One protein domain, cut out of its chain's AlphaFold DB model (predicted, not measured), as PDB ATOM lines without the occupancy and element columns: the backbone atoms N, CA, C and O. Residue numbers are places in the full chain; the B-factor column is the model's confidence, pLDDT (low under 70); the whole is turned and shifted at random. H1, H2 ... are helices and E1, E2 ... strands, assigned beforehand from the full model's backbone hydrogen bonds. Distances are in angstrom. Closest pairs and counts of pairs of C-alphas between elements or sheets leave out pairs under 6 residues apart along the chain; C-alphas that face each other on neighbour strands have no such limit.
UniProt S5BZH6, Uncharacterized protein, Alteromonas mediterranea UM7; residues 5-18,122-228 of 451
ATOM      1  N   ALA A   5     -52.648 118.890 112.665       56.84
ATOM      2  CA  ALA A   5     -53.495 117.894 113.320       56.84
ATOM      3  C   ALA A   5     -54.889 118.453 113.675       56.84
ATOM      4  O   ALA A   5     -55.108 119.667 113.697       56.84
ATOM      5  N   ASN A   6     -55.827 117.547 113.977       56.16
ATOM      6  CA  ASN A   6     -57.119 117.900 114.572       56.16
ATOM      7  C   ASN A   6     -56.911 118.481 115.984       56.16
ATOM      8  O   ASN A   6     -55.972 118.091 116.677       56.16
ATOM      9  N   PHE A   7     -57.778 119.412 116.399       54.25
ATOM     10  CA  PHE A   7     -57.647 120.147 117.665       54.25
ATOM     11  C   PHE A   7     -57.456 119.213 118.880       54.25
ATOM     12  O   PHE A   7     -58.282 118.336 119.130       54.25
ATOM     13  N   ALA A   8     -56.372 119.419 119.637       52.53
ATOM     14  CA  ALA A   8     -56.093 118.743 120.905       52.53
ATOM     15  C   ALA A   8     -56.729 119.486 122.100       52.53
ATOM     16  O   ALA A   8     -57.273 120.577 121.964       52.53
ATOM     17  N   THR A   9     -56.679 118.907 123.295       53.34
ATOM     18  CA  THR A   9     -57.022 119.605 124.544       53.34
ATOM     19  C   THR A   9     -55.915 120.610 124.883       53.34
ATOM     20  O   THR A   9     -54.756 120.221 125.021       53.34
ATOM     21  N   PHE A  10     -56.245 121.900 125.022       59.50
ATOM     22  CA  PHE A  10     -55.246 122.967 125.190       59.50
ATOM     23  C   PHE A  10     -55.414 123.674 126.525       59.50
ATOM     24  O   PHE A  10     -56.329 124.469 126.683       59.50
ATOM     25  N   THR A  11     -54.519 123.449 127.480       57.75
ATOM     26  CA  THR A  11     -54.637 124.096 128.796       57.75
ATOM     27  C   THR A  11     -53.680 125.277 128.981       57.75
ATOM     28  O   THR A  11     -53.959 126.153 129.798       57.75
ATOM     29  N   SER A  12     -52.581 125.357 128.217       67.69
ATOM     30  CA  SER A  12     -51.504 126.340 128.447       67.69
ATOM     31  C   SER A  12     -50.714 126.716 127.176       67.69
ATOM     32  O   SER A  12     -49.603 126.235 126.976       67.69
ATOM     33  N   PRO A  13     -51.265 127.560 126.282       78.75
ATOM     34  CA  PRO A  13     -50.496 128.121 125.172       78.75
ATOM     35  C   PRO A  13     -49.478 129.171 125.651       78.75
ATOM     36  O   PRO A  13     -49.738 129.936 126.587       78.75
ATOM     37  N   GLU A  14     -48.343 129.237 124.963       85.50
ATOM     38  CA  GLU A  14     -47.267 130.204 125.175       85.50
ATOM     39  C   GLU A  14     -47.187 131.192 124.002       85.50
ATOM     40  O   GLU A  14     -47.217 130.801 122.831       85.50
ATOM     41  N   LEU A  15     -47.061 132.480 124.325       87.06
ATOM     42  CA  LEU A  15     -46.808 133.555 123.373       87.06
ATOM     43  C   LEU A  15     -45.427 134.148 123.657       87.06
ATOM     44  O   LEU A  15     -45.185 134.697 124.729       87.06
ATOM     45  N   VAL A  16     -44.527 134.080 122.686       89.19
ATOM     46  CA  VAL A  16     -43.199 134.685 122.779       89.19
ATOM     47  C   VAL A  16     -43.147 135.861 121.812       89.19
ATOM     48  O   VAL A  16     -43.269 135.671 120.610       89.19
ATOM     49  N   ASN A  17     -42.951 137.078 122.305       88.88
ATOM     50  CA  ASN A  17     -42.686 138.239 121.461       88.88
ATOM     51  C   ASN A  17     -41.172 138.409 121.321       88.88
ATOM     52  O   ASN A  17     -40.494 138.731 122.295       88.88
ATOM     53  N   LEU A  18     -40.638 138.211 120.120       92.00
ATOM     54  CA  LEU A  18     -39.281 138.586 119.749       92.00
ATOM     55  C   LEU A  18     -39.302 140.025 119.226       92.00
ATOM     56  O   LEU A  18     -39.618 140.274 118.062       92.00
ATOM     57  N   ILE A 122     -40.029 124.572 112.714       94.62
ATOM     58  CA  ILE A 122     -40.877 125.759 112.814       94.62
ATOM     59  C   ILE A 122     -41.811 125.816 111.614       94.62
ATOM     60  O   ILE A 122     -41.526 125.249 110.562       94.62
ATOM     61  N   VAL A 123     -42.920 126.527 111.767       94.19
ATOM     62  CA  VAL A 123     -43.821 126.853 110.665       94.19
ATOM     63  C   VAL A 123     -44.010 128.359 110.630       94.19
ATOM     64  O   VAL A 123     -44.369 128.949 111.645       94.19
ATOM     65  N   ILE A 124     -43.769 128.982 109.479       93.56
ATOM     66  CA  ILE A 124     -43.903 130.430 109.302       93.56
ATOM     67  C   ILE A 124     -45.254 130.738 108.653       93.56
ATOM     68  O   ILE A 124     -45.637 130.106 107.666       93.56
ATOM     69  N   LEU A 125     -45.987 131.703 109.211       90.12
ATOM     70  CA  LEU A 125     -47.209 132.219 108.600       90.12
ATOM     71  C   LEU A 125     -46.865 133.099 107.392       90.12
ATOM     72  O   LEU A 125     -46.260 134.158 107.548       90.12
ATOM     73  N   CYS A 126     -47.319 132.685 106.214       87.88
ATOM     74  CA  CYS A 126     -47.244 133.445 104.969       87.88
ATOM     75  C   CYS A 126     -48.639 133.891 104.555       87.88
ATOM     76  O   CYS A 126     -49.606 133.155 104.749       87.88
ATOM     77  N   ARG A 127     -48.763 135.065 103.932       79.25
ATOM     78  CA  ARG A 127     -50.036 135.460 103.326       79.25
ATOM     79  C   ARG A 127     -50.296 134.666 102.045       79.25
ATOM     80  O   ARG A 127     -51.377 134.101 101.891       79.25
ATOM     81  N   LYS A 128     -49.287 134.607 101.172       80.75
ATOM     82  CA  LYS A 128     -49.359 134.066  99.807       80.75
ATOM     83  C   LYS A 128     -48.048 133.411  99.375       80.75
ATOM     84  O   LYS A 128     -47.050 133.474 100.096       80.75
ATOM     85  N   LEU A 129     -48.055 132.767  98.210       83.88
ATOM     86  CA  LEU A 129     -46.918 131.976  97.733       83.88
ATOM     87  C   LEU A 129     -45.668 132.831  97.469       83.88
ATOM     88  O   LEU A 129     -44.557 132.362  97.695       83.88
ATOM     89  N   GLU A 130     -45.814 134.092  97.049       86.19
ATOM     90  CA  GLU A 130     -44.643 134.958  96.850       86.19
ATOM     91  C   GLU A 130     -43.899 135.246  98.157       86.19
ATOM     92  O   GLU A 130     -42.671 135.318  98.151       86.19
ATOM     93  N   ASP A 131     -44.618 135.351  99.279       86.00
ATOM     94  CA  ASP A 131     -43.999 135.544 100.591       86.00
ATOM     95  C   ASP A 131     -43.214 134.295 101.006       86.00
ATOM     96  O   ASP A 131     -42.112 134.409 101.538       86.00
ATOM     97  N   GLN A 132     -43.757 133.103 100.730       90.62
ATOM     98  CA  GLN A 132     -43.047 131.843 100.944       90.62
ATOM     99  C   GLN A 132     -41.751 131.821 100.127       90.62
ATOM    100  O   GLN A 132     -40.683 131.621 100.698       90.62
ATOM    101  N   ASN A 133     -41.826 132.097  98.823       90.94
ATOM    102  CA  ASN A 133     -40.656 132.108  97.942       90.94
ATOM    103  C   ASN A 133     -39.590 133.109  98.421       90.94
ATOM    104  O   ASN A 133     -38.391 132.823  98.399       90.94
ATOM    105  N   PHE A 134     -40.019 134.287  98.883       90.88
ATOM    106  CA  PHE A 134     -39.122 135.291  99.446       90.88
ATOM    107  C   PHE A 134     -38.438 134.793 100.725       90.88
ATOM    108  O   PHE A 134     -37.214 134.886 100.833       90.88
ATOM    109  N   LEU A 135     -39.189 134.210 101.662       91.94
ATOM    110  CA  LEU A 135     -38.641 133.661 102.903       91.94
ATOM    111  C   LEU A 135     -37.703 132.471 102.643       91.94
ATOM    112  O   LEU A 135     -36.629 132.395 103.236       91.94
ATOM    113  N   GLU A 136     -38.050 131.574 101.720       92.06
ATOM    114  CA  GLU A 136     -37.178 130.471 101.290       92.06
ATOM    115  C   GLU A 136     -35.847 130.980 100.716       92.06
ATOM    116  O   GLU A 136     -34.809 130.347 100.906       92.06
ATOM    117  N   SER A 137     -35.851 132.141 100.052       92.25
ATOM    118  CA  SER A 137     -34.643 132.735  99.467       92.25
ATOM    119  C   SER A 137     -33.661 133.323 100.490       92.25
ATOM    120  O   SER A 137     -32.499 133.557 100.150       92.25
ATOM    121  N   ILE A 138     -34.105 133.584 101.727       92.94
ATOM    122  CA  ILE A 138     -33.275 134.182 102.791       92.94
ATOM    123  C   ILE A 138     -32.851 133.187 103.874       92.94
ATOM    124  O   ILE A 138     -31.959 133.495 104.666       92.94
ATOM    125  N   ILE A 139     -33.467 132.006 103.915       91.50
ATOM    126  CA  ILE A 139     -33.135 130.938 104.862       91.50
ATOM    127  C   ILE A 139     -31.957 130.122 104.319       91.50
ATOM    128  O   ILE A 139     -31.935 129.745 103.148       91.50
ATOM    129  N   CYS A 140     -30.981 129.831 105.184       85.81
ATOM    130  CA  CYS A 140     -29.839 128.978 104.846       85.81
ATOM    131  C   CYS A 140     -30.300 127.563 104.458       85.81
ATOM    132  O   CYS A 140     -31.186 127.012 105.113       85.81
ATOM    133  N   ASP A 141     -29.673 126.962 103.441       84.38
ATOM    134  CA  ASP A 141     -30.058 125.650 102.899       84.38
ATOM    135  C   ASP A 141     -30.141 124.561 103.981       84.38
ATOM    136  O   ASP A 141     -31.140 123.847 104.048       84.38
ATOM    137  N   ASP A 142     -29.183 124.530 104.913       84.31
ATOM    138  CA  ASP A 142     -29.134 123.566 106.025       84.31
ATOM    139  C   ASP A 142     -30.343 123.654 106.977       84.31
ATOM    140  O   ASP A 142     -30.639 122.721 107.722       84.31
ATOM    141  N   SER A 143     -31.047 124.789 106.992       87.06
ATOM    142  CA  SER A 143     -32.220 125.006 107.844       87.06
ATOM    143  C   SER A 143     -33.549 124.820 107.115       87.06
ATOM    144  O   SER A 143     -34.576 124.722 107.785       87.06
ATOM    145  N   LYS A 144     -33.563 124.740 105.777       87.25
ATOM    146  CA  LYS A 144     -34.809 124.688 104.989       87.25
ATOM    147  C   LYS A 144     -35.675 123.482 105.332       87.25
ATOM    148  O   LYS A 144     -36.885 123.621 105.461       87.25
ATOM    149  N   GLU A 145     -35.072 122.320 105.584       87.38
ATOM    150  CA  GLU A 145     -35.810 121.098 105.946       87.38
ATOM    151  C   GLU A 145     -36.578 121.215 107.277       87.38
ATOM    152  O   GLU A 145     -37.551 120.494 107.509       87.38
ATOM    153  N   ARG A 146     -36.157 122.138 108.152       90.69
ATOM    154  CA  ARG A 146     -36.781 122.401 109.457       90.69
ATOM    155  C   ARG A 146     -37.898 123.442 109.383       90.69
ATOM    156  O   ARG A 146     -38.580 123.655 110.387       90.69
ATOM    157  N   VAL A 147     -38.083 124.099 108.240       93.69
ATOM    158  CA  VAL A 147     -39.032 125.202 108.068       93.69
ATOM    159  C   VAL A 147     -40.198 124.747 107.202       93.69
ATOM    160  O   VAL A 147     -40.032 124.357 106.053       93.69
ATOM    161  N   GLY A 148     -41.401 124.792 107.769       92.88
ATOM    162  CA  GLY A 148     -42.654 124.697 107.029       92.88
ATOM    163  C   GLY A 148     -43.319 126.062 106.855       92.88
ATOM    164  O   GLY A 148     -42.941 127.048 107.490       92.88
ATOM    165  N   TYR A 149     -44.372 126.095 106.042       92.62
ATOM    166  CA  TYR A 149     -45.162 127.295 105.777       92.62
ATOM    167  C   TYR A 149     -46.645 127.018 105.992       92.62
ATOM    168  O   TYR A 149     -47.138 125.923 105.707       92.62
ATOM    169  N   VAL A 150     -47.359 128.012 106.514       89.81
ATOM    170  CA  VAL A 150     -48.804 127.947 106.738       89.81
ATOM    171  C   VAL A 150     -49.470 129.222 106.255       89.81
ATOM    172  O   VAL A 150     -48.927 130.312 106.401       89.81
ATOM    173  N   PHE A 151     -50.679 129.086 105.727       84.31
ATOM    174  CA  PHE A 151     -51.496 130.198 105.251       84.31
ATOM    175  C   PHE A 151     -52.670 130.477 106.206       84.31
ATOM    176  O   PHE A 151     -53.119 129.567 106.916       84.31
ATOM    177  N   PRO A 152     -53.257 131.691 106.207       78.50
ATOM    178  CA  PRO A 152     -54.327 132.068 107.135       78.50
ATOM    179  C   PRO A 152     -55.507 131.085 107.192       78.50
ATOM    180  O   PRO A 152     -56.082 130.845 108.257       78.50
ATOM    181  N   ARG A 153     -55.858 130.457 106.060       70.69
ATOM    182  CA  ARG A 153     -56.925 129.445 105.984       70.69
ATOM    183  C   ARG A 153     -56.608 128.197 106.801       70.69
ATOM    184  O   ARG A 153     -57.512 127.600 107.387       70.69
ATOM    185  N   GLN A 154     -55.350 127.773 106.800       75.00
ATOM    186  CA  GLN A 154     -54.921 126.577 107.512       75.00
ATOM    187  C   GLN A 154     -54.920 126.835 109.022       75.00
ATOM    188  O   GLN A 154     -55.468 126.005 109.741       75.00
ATOM    189  N   LEU A 155     -54.458 128.009 109.478       73.94
ATOM    190  CA  LEU A 155     -54.466 128.396 110.900       73.94
ATOM    191  C   LEU A 155     -55.858 128.388 111.546       73.94
ATOM    192  O   LEU A 155     -55.993 128.022 112.708       73.94
ATOM    193  N   ARG A 156     -56.902 128.786 110.806       65.06
ATOM    194  CA  ARG A 156     -58.279 128.814 111.339       65.06
ATOM    195  C   ARG A 156     -58.888 127.425 111.536       65.06
ATOM    196  O   ARG A 156     -59.827 127.284 112.311       65.06
ATOM    197  N   ASN A 157     -58.399 126.426 110.806       64.25
ATOM    198  CA  ASN A 157     -59.033 125.109 110.724       64.25
ATOM    199  C   ASN A 157     -58.193 123.989 111.343       64.25
ATOM    200  O   ASN A 157     -58.691 122.876 111.489       64.25
ATOM    201  N   HIS A 158     -56.937 124.266 111.682       69.00
ATOM    202  CA  HIS A 158     -55.979 123.252 112.082       69.00
ATOM    203  C   HIS A 158     -55.116 123.711 113.246       69.00
ATOM    204  O   HIS A 158     -54.835 124.898 113.405       69.00
ATOM    205  N   TYR A 159     -54.638 122.732 114.008       76.62
ATOM    206  CA  TYR A 159     -53.624 122.946 115.022       76.62
ATOM    207  C   TYR A 159     -52.228 122.663 114.459       76.62
ATOM    208  O   TYR A 159     -51.997 121.603 113.869       76.62
ATOM    209  N   ILE A 160     -51.306 123.605 114.659       84.69
ATOM    210  CA  ILE A 160     -49.897 123.488 114.278       84.69
ATOM    211  C   ILE A 160     -49.142 122.797 115.410       84.69
ATOM    212  O   ILE A 160     -49.111 123.272 116.545       84.69
ATOM    213  N   THR A 161     -48.533 121.654 115.096       83.38
ATOM    214  CA  THR A 161     -47.906 120.773 116.098       83.38
ATOM    215  C   THR A 161     -46.519 121.232 116.549       83.38
ATOM    216  O   THR A 161     -45.951 120.650 117.468       83.38
ATOM    217  N   CYS A 162     -45.950 122.238 115.892       88.56
ATOM    218  CA  CYS A 162     -44.642 122.815 116.195       88.56
ATOM    219  C   CYS A 162     -44.750 124.331 116.429       88.56
ATOM    220  O   CYS A 162     -45.854 124.879 116.448       88.56
ATOM    221  N   THR A 163     -43.623 125.020 116.629       91.75
ATOM    222  CA  THR A 163     -43.641 126.468 116.870       91.75
ATOM    223  C   THR A 163     -44.154 127.213 115.642       91.75
ATOM    224  O   THR A 163     -43.602 127.075 114.548       91.75
ATOM    225  N   LEU A 164     -45.196 128.019 115.839       92.19
ATOM    226  CA  LEU A 164     -45.713 128.934 114.829       92.19
ATOM    227  C   LEU A 164     -44.953 130.257 114.917       92.19
ATOM    228  O   LEU A 164     -44.941 130.880 115.974       92.19
ATOM    229  N   VAL A 165     -44.364 130.706 113.815       93.25
ATOM    230  CA  VAL A 165     -43.683 131.999 113.701       93.25
ATOM    231  C   VAL A 165     -44.556 132.957 112.899       93.25
ATOM    232  O   VAL A 165     -44.959 132.656 111.777       93.25
ATOM    233  N   ILE A 166     -44.843 134.123 113.474       91.00
ATOM    234  CA  ILE A 166     -45.621 135.191 112.849       91.00
ATOM    235  C   ILE A 166     -44.747 136.440 112.770       91.00
ATOM    236  O   ILE A 166     -44.381 137.009 113.795       91.00
ATOM    237  N   ILE A 167     -44.427 136.874 111.552       90.38
ATOM    238  CA  ILE A 167     -43.670 138.104 111.289       90.38
ATOM    239  C   ILE A 167     -44.678 139.226 111.050       90.38
ATOM    240  O   ILE A 167     -45.077 139.497 109.922       90.38
ATOM    241  N   ALA A 168     -45.177 139.792 112.143       87.81
ATOM    242  CA  ALA A 168     -46.131 140.890 112.135       87.81
ATOM    243  C   ALA A 168     -46.301 141.450 113.555       87.81
ATOM    244  O   ALA A 168     -46.064 140.737 114.534       87.81
ATOM    245  N   PRO A 169     -46.794 142.690 113.707       85.81
ATOM    246  CA  PRO A 169     -47.150 143.224 115.009       85.81
ATOM    247  C   PRO A 169     -48.220 142.389 115.714       85.81
ATOM    248  O   PRO A 169     -49.249 142.044 115.133       85.81
ATOM    249  N   SER A 170     -48.030 142.159 117.013       80.38
ATOM    250  CA  SER A 170     -48.922 141.346 117.854       80.38
ATOM    251  C   SER A 170     -50.397 141.771 117.827       80.38
ATOM    252  O   SER A 170     -51.307 140.947 117.930       80.38
ATOM    253  N   TYR A 171     -50.664 143.066 117.644       77.31
ATOM    254  CA  TYR A 171     -52.023 143.607 117.612       77.31
ATOM    255  C   TYR A 171     -52.809 143.272 116.332       77.31
ATOM    256  O   TYR A 171     -54.028 143.439 116.337       77.31
ATOM    257  N   TRP A 172     -52.166 142.777 115.267       79.81
ATOM    258  CA  TRP A 172     -52.828 142.426 113.999       79.81
ATOM    259  C   TRP A 172     -53.700 141.176 114.069       79.81
ATOM    260  O   TRP A 172     -54.673 141.057 113.331       79.81
ATOM    261  N   PHE A 173     -53.368 140.232 114.941       71.44
ATOM    262  CA  PHE A 173     -53.969 138.897 114.948       71.44
ATOM    263  C   PHE A 173     -54.700 138.595 116.254       71.44
ATOM    264  O   PHE A 173     -54.790 137.444 116.680       71.44
ATOM    265  N   LYS A 174     -55.289 139.628 116.871       62.66
ATOM    266  CA  LYS A 174     -56.107 139.486 118.085       62.66
ATOM    267  C   LYS A 174     -57.197 138.415 117.937       62.66
ATOM    268  O   LYS A 174     -57.464 137.691 118.888       62.66
ATOM    269  N   GLU A 175     -57.803 138.300 116.755       57.41
ATOM    270  CA  GLU A 175     -58.841 137.298 116.479       57.41
ATOM    271  C   GLU A 175     -58.286 135.891 116.235       57.41
ATOM    272  O   GLU A 175     -58.943 134.913 116.572       57.41
ATOM    273  N   LEU A 176     -57.076 135.768 115.682       59.53
ATOM    274  CA  LEU A 176     -56.452 134.461 115.454       59.53
ATOM    275  C   LEU A 176     -55.879 133.878 116.734       59.53
ATOM    276  O   LEU A 176     -55.976 132.679 116.935       59.53
ATOM    277  N   LEU A 177     -55.342 134.720 117.616       59.53
ATOM    278  CA  LEU A 177     -54.886 134.281 118.932       59.53
ATOM    279  C   LEU A 177     -56.026 134.079 119.929       59.53
ATOM    280  O   LEU A 177     -55.788 133.522 120.995       59.53
ATOM    281  N   ALA A 178     -57.261 134.471 119.599       58.00
ATOM    282  CA  ALA A 178     -58.414 134.137 120.432       58.00
ATOM    283  C   ALA A 178     -58.550 132.616 120.619       58.00
ATOM    284  O   ALA A 178     -59.035 132.178 121.658       58.00
ATOM    285  N   TYR A 179     -58.059 131.815 119.666       64.19
ATOM    286  CA  TYR A 179     -57.937 130.367 119.791       64.19
ATOM    287  C   TYR A 179     -56.466 129.948 119.655       64.19
ATOM    288  O   TYR A 179     -55.761 130.465 118.793       64.19
ATOM    289  N   PRO A 180     -55.959 129.012 120.473       68.75
ATOM    290  CA  PRO A 180     -54.579 128.562 120.338       68.75
ATOM    291  C   PRO A 180     -54.383 127.775 119.030       68.75
ATOM    292  O   PRO A 180     -54.810 126.629 118.913       68.75
ATOM    293  N   CYS A 181     -53.707 128.382 118.049       76.12
ATOM    294  CA  CYS A 181     -53.338 127.727 116.785       76.12
ATOM    295  C   CYS A 181     -52.091 126.831 116.899       76.12
ATOM    296  O   CYS A 181     -51.823 126.045 115.997       76.12
ATOM    297  N   SER A 182     -51.314 126.961 117.975       83.00
ATOM    298  CA  SER A 182     -50.115 126.166 118.272       83.00
ATOM    299  C   SER A 182     -49.861 126.142 119.785       83.00
ATOM    300  O   SER A 182     -50.505 126.882 120.534       83.00
ATOM    301  N   HIS A 183     -48.949 125.285 120.261       82.00
ATOM    302  CA  HIS A 183     -48.527 125.307 121.670       82.00
ATOM    303  C   HIS A 183     -47.702 126.560 121.978       82.00
ATOM    304  O   HIS A 183     -47.980 127.253 122.952       82.00
ATOM    305  N   THR A 184     -46.743 126.870 121.103       88.12
ATOM    306  CA  THR A 184     -45.867 128.036 121.202       88.12
ATOM    307  C   THR A 184     -46.026 128.877 119.944       88.12
ATOM    308  O   THR A 184     -45.702 128.424 118.844       88.12
ATOM    309  N   THR A 185     -46.494 130.113 120.111       89.69
ATOM    310  CA  THR A 185     -46.533 131.115 119.041       89.69
ATOM    311  C   THR A 185     -45.444 132.151 119.278       89.69
ATOM    312  O   THR A 185     -45.427 132.810 120.315       89.69
ATOM    313  N   LEU A 186     -44.542 132.301 118.315       91.62
ATOM    314  CA  LEU A 186     -43.488 133.301 118.304       91.62
ATOM    315  C   LEU A 186     -43.886 134.455 117.380       91.62
ATOM    316  O   LEU A 186     -44.067 134.266 116.181       91.62
ATOM    317  N   VAL A 187     -43.987 135.656 117.931       90.69
ATOM    318  CA  VAL A 187     -44.296 136.888 117.206       90.69
ATOM    319  C   VAL A 187     -43.026 137.701 117.033       90.69
ATOM    320  O   VAL A 187     -42.401 138.075 118.020       90.69
ATOM    321  N   VAL A 188     -42.659 138.003 115.794       91.81
ATOM    322  CA  VAL A 188     -41.503 138.833 115.450       91.81
ATOM    323  C   VAL A 188     -42.006 140.224 115.086       91.81
ATOM    324  O   VAL A 188     -42.745 140.379 114.116       91.81
ATOM    325  N   GLN A 189     -41.625 141.234 115.868       89.38
ATOM    326  CA  GLN A 189     -42.097 142.611 115.691       89.38
ATOM    327  C   GLN A 189     -41.017 143.627 116.102       89.38
ATOM    328  O   GLN A 189     -40.174 143.296 116.935       89.38
ATOM    329  N   PRO A 190     -41.023 144.862 115.572       88.94
ATOM    330  CA  PRO A 190     -40.162 145.919 116.091       88.94
ATOM    331  C   PRO A 190     -40.444 146.262 117.555       88.94
ATOM    332  O   PRO A 190     -41.572 146.137 118.044       88.94
ATOM    333  N   GLU A 191     -39.429 146.788 118.234       85.50
ATOM    334  CA  GLU A 191     -39.594 147.453 119.527       85.50
ATOM    335  C   GLU A 191     -40.533 148.669 119.451       85.50
ATOM    336  O   GLU A 191     -40.759 149.257 118.397       85.50
ATOM    337  N   ASN A 192     -41.068 149.066 120.609       75.44
ATOM    338  CA  ASN A 192     -41.933 150.242 120.790       75.44
ATOM    339  C   ASN A 192     -43.307 150.173 120.101       75.44
ATOM    340  O   ASN A 192     -44.055 151.153 120.113       75.44
ATOM    341  N   LEU A 193     -43.685 149.014 119.559       76.25
ATOM    342  CA  LEU A 193     -45.044 148.771 119.096       76.25
ATOM    343  C   LEU A 193     -45.993 148.430 120.255       76.25
ATOM    344  O   LEU A 193     -45.572 147.886 121.279       76.25
ATOM    345  N   PRO A 194     -47.297 148.727 120.114       65.69
ATOM    346  CA  PRO A 194     -48.274 148.407 121.140       65.69
ATOM    347  C   PRO A 194     -48.343 146.895 121.357       65.69
ATOM    348  O   PRO A 194     -48.614 146.143 120.422       65.69
ATOM    349  N   SER A 195     -48.205 146.455 122.606       63.12
ATOM    350  CA  SER A 195     -48.495 145.071 122.976       63.12
ATOM    351  C   SER A 195     -49.976 144.759 122.749       63.12
ATOM    352  O   SER A 195     -50.852 145.514 123.191       63.12
ATOM    353  N   SER A 196     -50.281 143.626 122.124       60.25
ATOM    354  CA  SER A 196     -51.645 143.102 122.108       60.25
ATOM    355  C   SER A 196     -52.076 142.650 123.505       60.25
ATOM    356  O   SER A 196     -51.380 141.864 124.147       60.25
ATOM    357  N   VAL A 197     -53.266 143.063 123.948       58.34
ATOM    358  CA  VAL A 197     -53.969 142.362 125.032       58.34
ATOM    359  C   VAL A 197     -54.598 141.118 124.410       58.34
ATOM    360  O   VAL A 197     -55.657 141.207 123.782       58.34
ATOM    361  N   VAL A 198     -53.902 139.986 124.515       60.88
ATOM    362  CA  VAL A 198     -54.386 138.695 124.021       60.88
ATOM    363  C   VAL A 198     -55.098 137.974 125.156       60.88
ATOM    364  O   VAL A 198     -54.522 137.744 126.216       60.88
ATOM    365  N   THR A 199     -56.355 137.619 124.924       55.62
ATOM    366  CA  THR A 199     -57.115 136.706 125.777       55.62
ATOM    367  C   THR A 199     -57.504 135.518 124.919       55.62
ATOM    368  O   THR A 199     -58.194 135.715 123.917       55.62
ATOM    369  N   ASN A 200     -57.088 134.318 125.309       58.97
ATOM    370  CA  ASN A 200     -57.417 133.099 124.585       58.97
ATOM    371  C   ASN A 200     -58.667 132.485 125.208       58.97
ATOM    372  O   ASN A 200     -58.776 132.373 126.430       58.97
ATOM    373  N   ASP A 201     -59.585 132.031 124.372       54.16
ATOM    374  CA  ASP A 201     -60.615 131.094 124.775       54.16
ATOM    375  C   ASP A 201     -59.981 129.696 124.814       54.16
ATOM    376  O   ASP A 201     -59.611 129.115 123.793       54.16
ATOM    377  N   VAL A 202     -59.807 129.164 126.023       55.75
ATOM    378  CA  VAL A 202     -59.341 127.795 126.254       55.75
ATOM    379  C   VAL A 202     -60.533 126.854 126.280       55.75
ATOM    380  O   VAL A 202     -61.516 127.114 126.975       55.75
ATOM    381  N   PHE A 203     -60.414 125.747 125.548       56.47
ATOM    382  CA  PHE A 203     -61.437 124.717 125.453       56.47
ATOM    383  C   PHE A 203     -61.040 123.466 126.244       56.47
ATOM    384  O   PHE A 203     -60.083 122.776 125.894       56.47
ATOM    385  N   ASP A 204     -61.818 123.149 127.280       48.06
ATOM    386  CA  ASP A 204     -61.764 121.854 127.968       48.06
ATOM    387  C   ASP A 204     -62.710 120.875 127.254       48.06
ATOM    388  O   ASP A 204     -63.932 120.945 127.406       48.06
ATOM    389  N   GLY A 205     -62.156 119.978 126.438       45.41
ATOM    390  CA  GLY A 205     -62.903 118.883 125.822       45.41
ATOM    391  C   GLY A 205     -62.712 117.589 126.607       45.41
ATOM    392  O   GLY A 205     -61.702 116.912 126.434       45.41
ATOM    393  N   VAL A 206     -63.686 117.199 127.432       36.66
ATOM    394  CA  VAL A 206     -63.745 115.827 127.961       36.66
ATOM    395  C   VAL A 206     -64.399 114.956 126.891       36.66
ATOM    396  O   VAL A 206     -65.613 114.991 126.726       36.66
ATOM    397  N   GLY A 207     -63.589 114.205 126.142       41.44
ATOM    398  CA  GLY A 207     -64.062 113.118 125.281       41.44
ATOM    399  C   GLY A 207     -65.050 113.535 124.187       41.44
ATOM    400  O   GLY A 207     -66.231 113.226 124.280       41.44
ATOM    401  N   GLY A 208     -64.552 114.195 123.138       36.91
ATOM    402  CA  GLY A 208     -65.060 114.102 121.759       36.91
ATOM    403  C   GLY A 208     -66.489 114.548 121.409       36.91
ATOM    404  O   GLY A 208     -66.730 114.775 120.229       36.91
ATOM    405  N   GLU A 209     -67.433 114.709 122.340       37.66
ATOM    406  CA  GLU A 209     -68.853 114.787 121.952       37.66
ATOM    407  C   GLU A 209     -69.680 115.931 122.550       37.66
ATOM    408  O   GLU A 209     -70.771 116.184 122.036       37.66
ATOM    409  N   ARG A 210     -69.259 116.659 123.598       36.12
ATOM    410  CA  ARG A 210     -70.170 117.642 124.231       36.12
ATOM    411  C   ARG A 210     -69.521 118.937 124.722       36.12
ATOM    412  O   ARG A 210     -68.597 118.927 125.519       36.12
ATOM    413  N   LEU A 211     -70.136 120.036 124.261       40.44
ATOM    414  CA  LEU A 211     -70.187 121.402 124.804       40.44
ATOM    415  C   LEU A 211     -68.879 121.978 125.373       40.44
ATOM    416  O   LEU A 211     -68.628 121.990 126.572       40.44
ATOM    417  N   TRP A 212     -68.137 122.579 124.447       46.59
ATOM    418  CA  TRP A 212     -67.067 123.554 124.617       46.59
ATOM    419  C   TRP A 212     -67.420 124.603 125.685       46.59
ATOM    420  O   TRP A 212     -68.338 125.405 125.494       46.59
ATOM    421  N   THR A 213     -66.688 124.621 126.800       45.00
ATOM    422  CA  THR A 213     -66.680 125.771 127.714       45.00
ATOM    423  C   THR A 213     -65.432 126.588 127.409       45.00
ATOM    424  O   THR A 213     -64.326 126.064 127.510       45.00
ATOM    425  N   SER A 214     -65.598 127.839 126.970       52.84
ATOM    426  CA  SER A 214     -64.473 128.765 126.845       52.84
ATOM    427  C   SER A 214     -64.153 129.318 128.229       52.84
ATOM    428  O   SER A 214     -64.950 130.034 128.839       52.84
ATOM    429  N   LYS A 215     -62.983 128.972 128.764       57.84
ATOM    430  CA  LYS A 215     -62.392 129.733 129.868       57.84
ATOM    431  C   LYS A 215     -61.455 130.756 129.253       57.84
ATOM    432  O   LYS A 215     -60.567 130.386 128.491       57.84
ATOM    433  N   LYS A 216     -61.632 132.032 129.594       63.06
ATOM    434  CA  LYS A 216     -60.650 133.054 129.230       63.06
ATOM    435  C   LYS A 216     -59.353 132.744 129.965       63.06
ATOM    436  O   LYS A 216     -59.327 132.790 131.193       63.06
ATOM    437  N   ASN A 217     -58.311 132.422 129.217       65.38
ATOM    438  CA  ASN A 217     -56.968 132.254 129.732       65.38
ATOM    439  C   ASN A 217     -56.069 133.330 129.129       65.38
ATOM    440  O   ASN A 217     -56.145 133.622 127.935       65.38
ATOM    441  N   ASN A 218     -55.205 133.904 129.956       69.69
ATOM    442  CA  ASN A 218     -54.141 134.756 129.455       69.69
ATOM    443  C   ASN A 218     -52.973 133.826 129.111       69.69
ATOM    444  O   ASN A 218     -52.498 133.131 130.014       69.69
ATOM    445  N   PRO A 219     -52.530 133.756 127.843       71.31
ATOM    446  CA  PRO A 219     -51.357 132.960 127.506       71.31
ATOM    447  C   PRO A 219     -50.156 133.441 128.324       71.31
ATOM    448  O   PRO A 219     -50.070 134.620 128.684       71.31
ATOM    449  N   ASN A 220     -49.217 132.540 128.613       78.31
ATOM    450  CA  ASN A 220     -47.951 132.961 129.200       78.31
ATOM    451  C   ASN A 220     -47.203 133.807 128.159       78.31
ATOM    452  O   ASN A 220     -46.901 133.298 127.080       78.31
ATOM    453  N   VAL A 221     -46.954 135.085 128.458       83.19
ATOM    454  CA  VAL A 221     -46.294 136.014 127.533       83.19
ATOM    455  C   VAL A 221     -44.836 136.193 127.936       83.19
ATOM    456  O   VAL A 221     -44.542 136.772 128.981       83.19
ATOM    457  N   GLN A 222     -43.920 135.757 127.076       87.12
ATOM    458  CA  GLN A 222     -42.496 136.060 127.191       87.12
ATOM    459  C   GLN A 222     -42.117 137.168 126.214       87.12
ATOM    460  O   GLN A 222     -42.534 137.153 125.061       87.12
ATOM    461  N   ASN A 223     -41.279 138.106 126.648       87.50
ATOM    462  CA  ASN A 223     -40.704 139.119 125.770       87.50
ATOM    463  C   ASN A 223     -39.200 138.880 125.659       87.50
ATOM    464  O   ASN A 223     -38.490 138.869 126.664       87.50
ATOM    465  N   ARG A 224     -38.726 138.694 124.432       89.94
ATOM    466  CA  ARG A 224     -37.313 138.606 124.071       89.94
ATOM    467  C   ARG A 224     -36.929 139.849 123.284       89.94
ATOM    468  O   ARG A 224     -37.776 140.476 122.647       89.94
ATOM    469  N   ARG A 225     -35.649 140.194 123.344       91.88
ATOM    470  CA  ARG A 225     -35.072 141.335 122.641       91.88
ATOM    471  C   ARG A 225     -34.003 140.845 121.678       91.88
ATOM    472  O   ARG A 225     -33.142 140.076 122.091       91.88
ATOM    473  N   LEU A 226     -34.041 141.331 120.442       92.50
ATOM    474  CA  LEU A 226     -33.004 141.104 119.438       92.50
ATOM    475  C   LEU A 226     -32.444 142.449 118.978       92.50
ATOM    476  O   LEU A 226     -33.180 143.288 118.477       92.50
ATOM    477  N   LEU A 227     -31.145 142.671 119.152       92.12
ATOM    478  CA  LEU A 227     -30.477 143.876 118.659       92.12
ATOM    479  C   LEU A 227     -29.941 143.603 117.254       92.12
ATOM    480  O   LEU A 227     -29.091 142.731 117.082       92.12
ATOM    481  N   LEU A 228     -30.432 144.344 116.261       91.19
ATOM    482  CA  LEU A 228     -29.963 144.251 114.884       91.19
ATOM    483  C   LEU A 228     -28.968 145.383 114.593       91.19
ATOM    484  O   LEU A 228     -29.255 146.539 114.919       91.19
TER     485      LEU A 228
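This is residues 5 to 18 and 122 to 228 of the 451 residues of an uncharacterized protein of Alteromonas mediterranea UM7 (UniProt S5BZH6). A single strongly twisted sheet of six parallel strands forms the body, with helix H1 packed along its E3 and E2 end and the short helix H4 grazing it. A small hairpin, E6 and E7, reaches out beyond the sheet, and E7 runs on into the edge strand E8. The printed part has 121 residues with four named helices and eight named strands, in the order E1 E2 H1 H2 E3 H3 E4 H4 E5 E6 E7 E8. The sheet's order is E3 E2 E4 E5 E1 E8, and the class is mixed, helices and strands. The whole is compact, with a radius of gyration of the C-alphas of 15.2 A and spans of 46 by 31 by 22 A.

Find C-alpha 147 at (-39.032, 125.202, 108.068), where E3, residues 147 to 150, begins. Beside it in the sheet come E2, residues 122 to 125, E4, 163 to 167, E5, 184 to 190 and 19.5 A long, E1, 14 to 18, and E8, 220 to 227, which runs 23.1 A to C-alpha 227 at (-30.477, 143.876, 118.659). H1 is residues 129 to 138, 14.7 A long; H2 is 141 to 144, H3 152 to 157 and H4 170 to 173. E6 is residues 200 to 203 and E7 214 to 217.

Start at edge strand E3: N 148 and O 122 of E2 are 2.8 A apart. Next, N 165 of E4 and O 123 are 2.8 A apart, N 186 of E5 and O 164 2.8 A, N 18 of E1 and O 187 2.7 A, and N 224 of E8 and O 17 2.8 A. E2, H1, H2 and E3, and likewise E4, H4 and E5, are strand-helix-strand units, parallel neighbours joined through helices; E3, H3, E4 is a split one, with E2 between its strands. The three crossovers are right-handed. H1 is on the sheet at a height of 10.0 A, over E3 and, only just, E2, with 3 of its C-alphas; Gln 132 and Tyr 149 have the closest C-alphas of H1 and E3, 7.0 A. H2 is close to H1 but not clearly touching. H3 is only just not on the sheet, with 4 pairs of C-alphas within 10 A. In the hairpin E6 and E7, antiparallel, N 217 and O 200 are 2.8 A apart. Every O i to N i+4 pair is within hydrogen-bond range in H1, 1 of 2 in H3; H2 and H4 are too short for one.

The C-alphas of Glu 209 and Leu 228, the two farthest apart, are 49.3 A apart. Residues 19 to 121 are not printed, and C-alphas 18 and 122 are 14.7 A apart across the cut. Of the links printed whole, none is long. Mean pLDDT of the printed part is 75.5; 43 residues are under 70, among them 194 to 218.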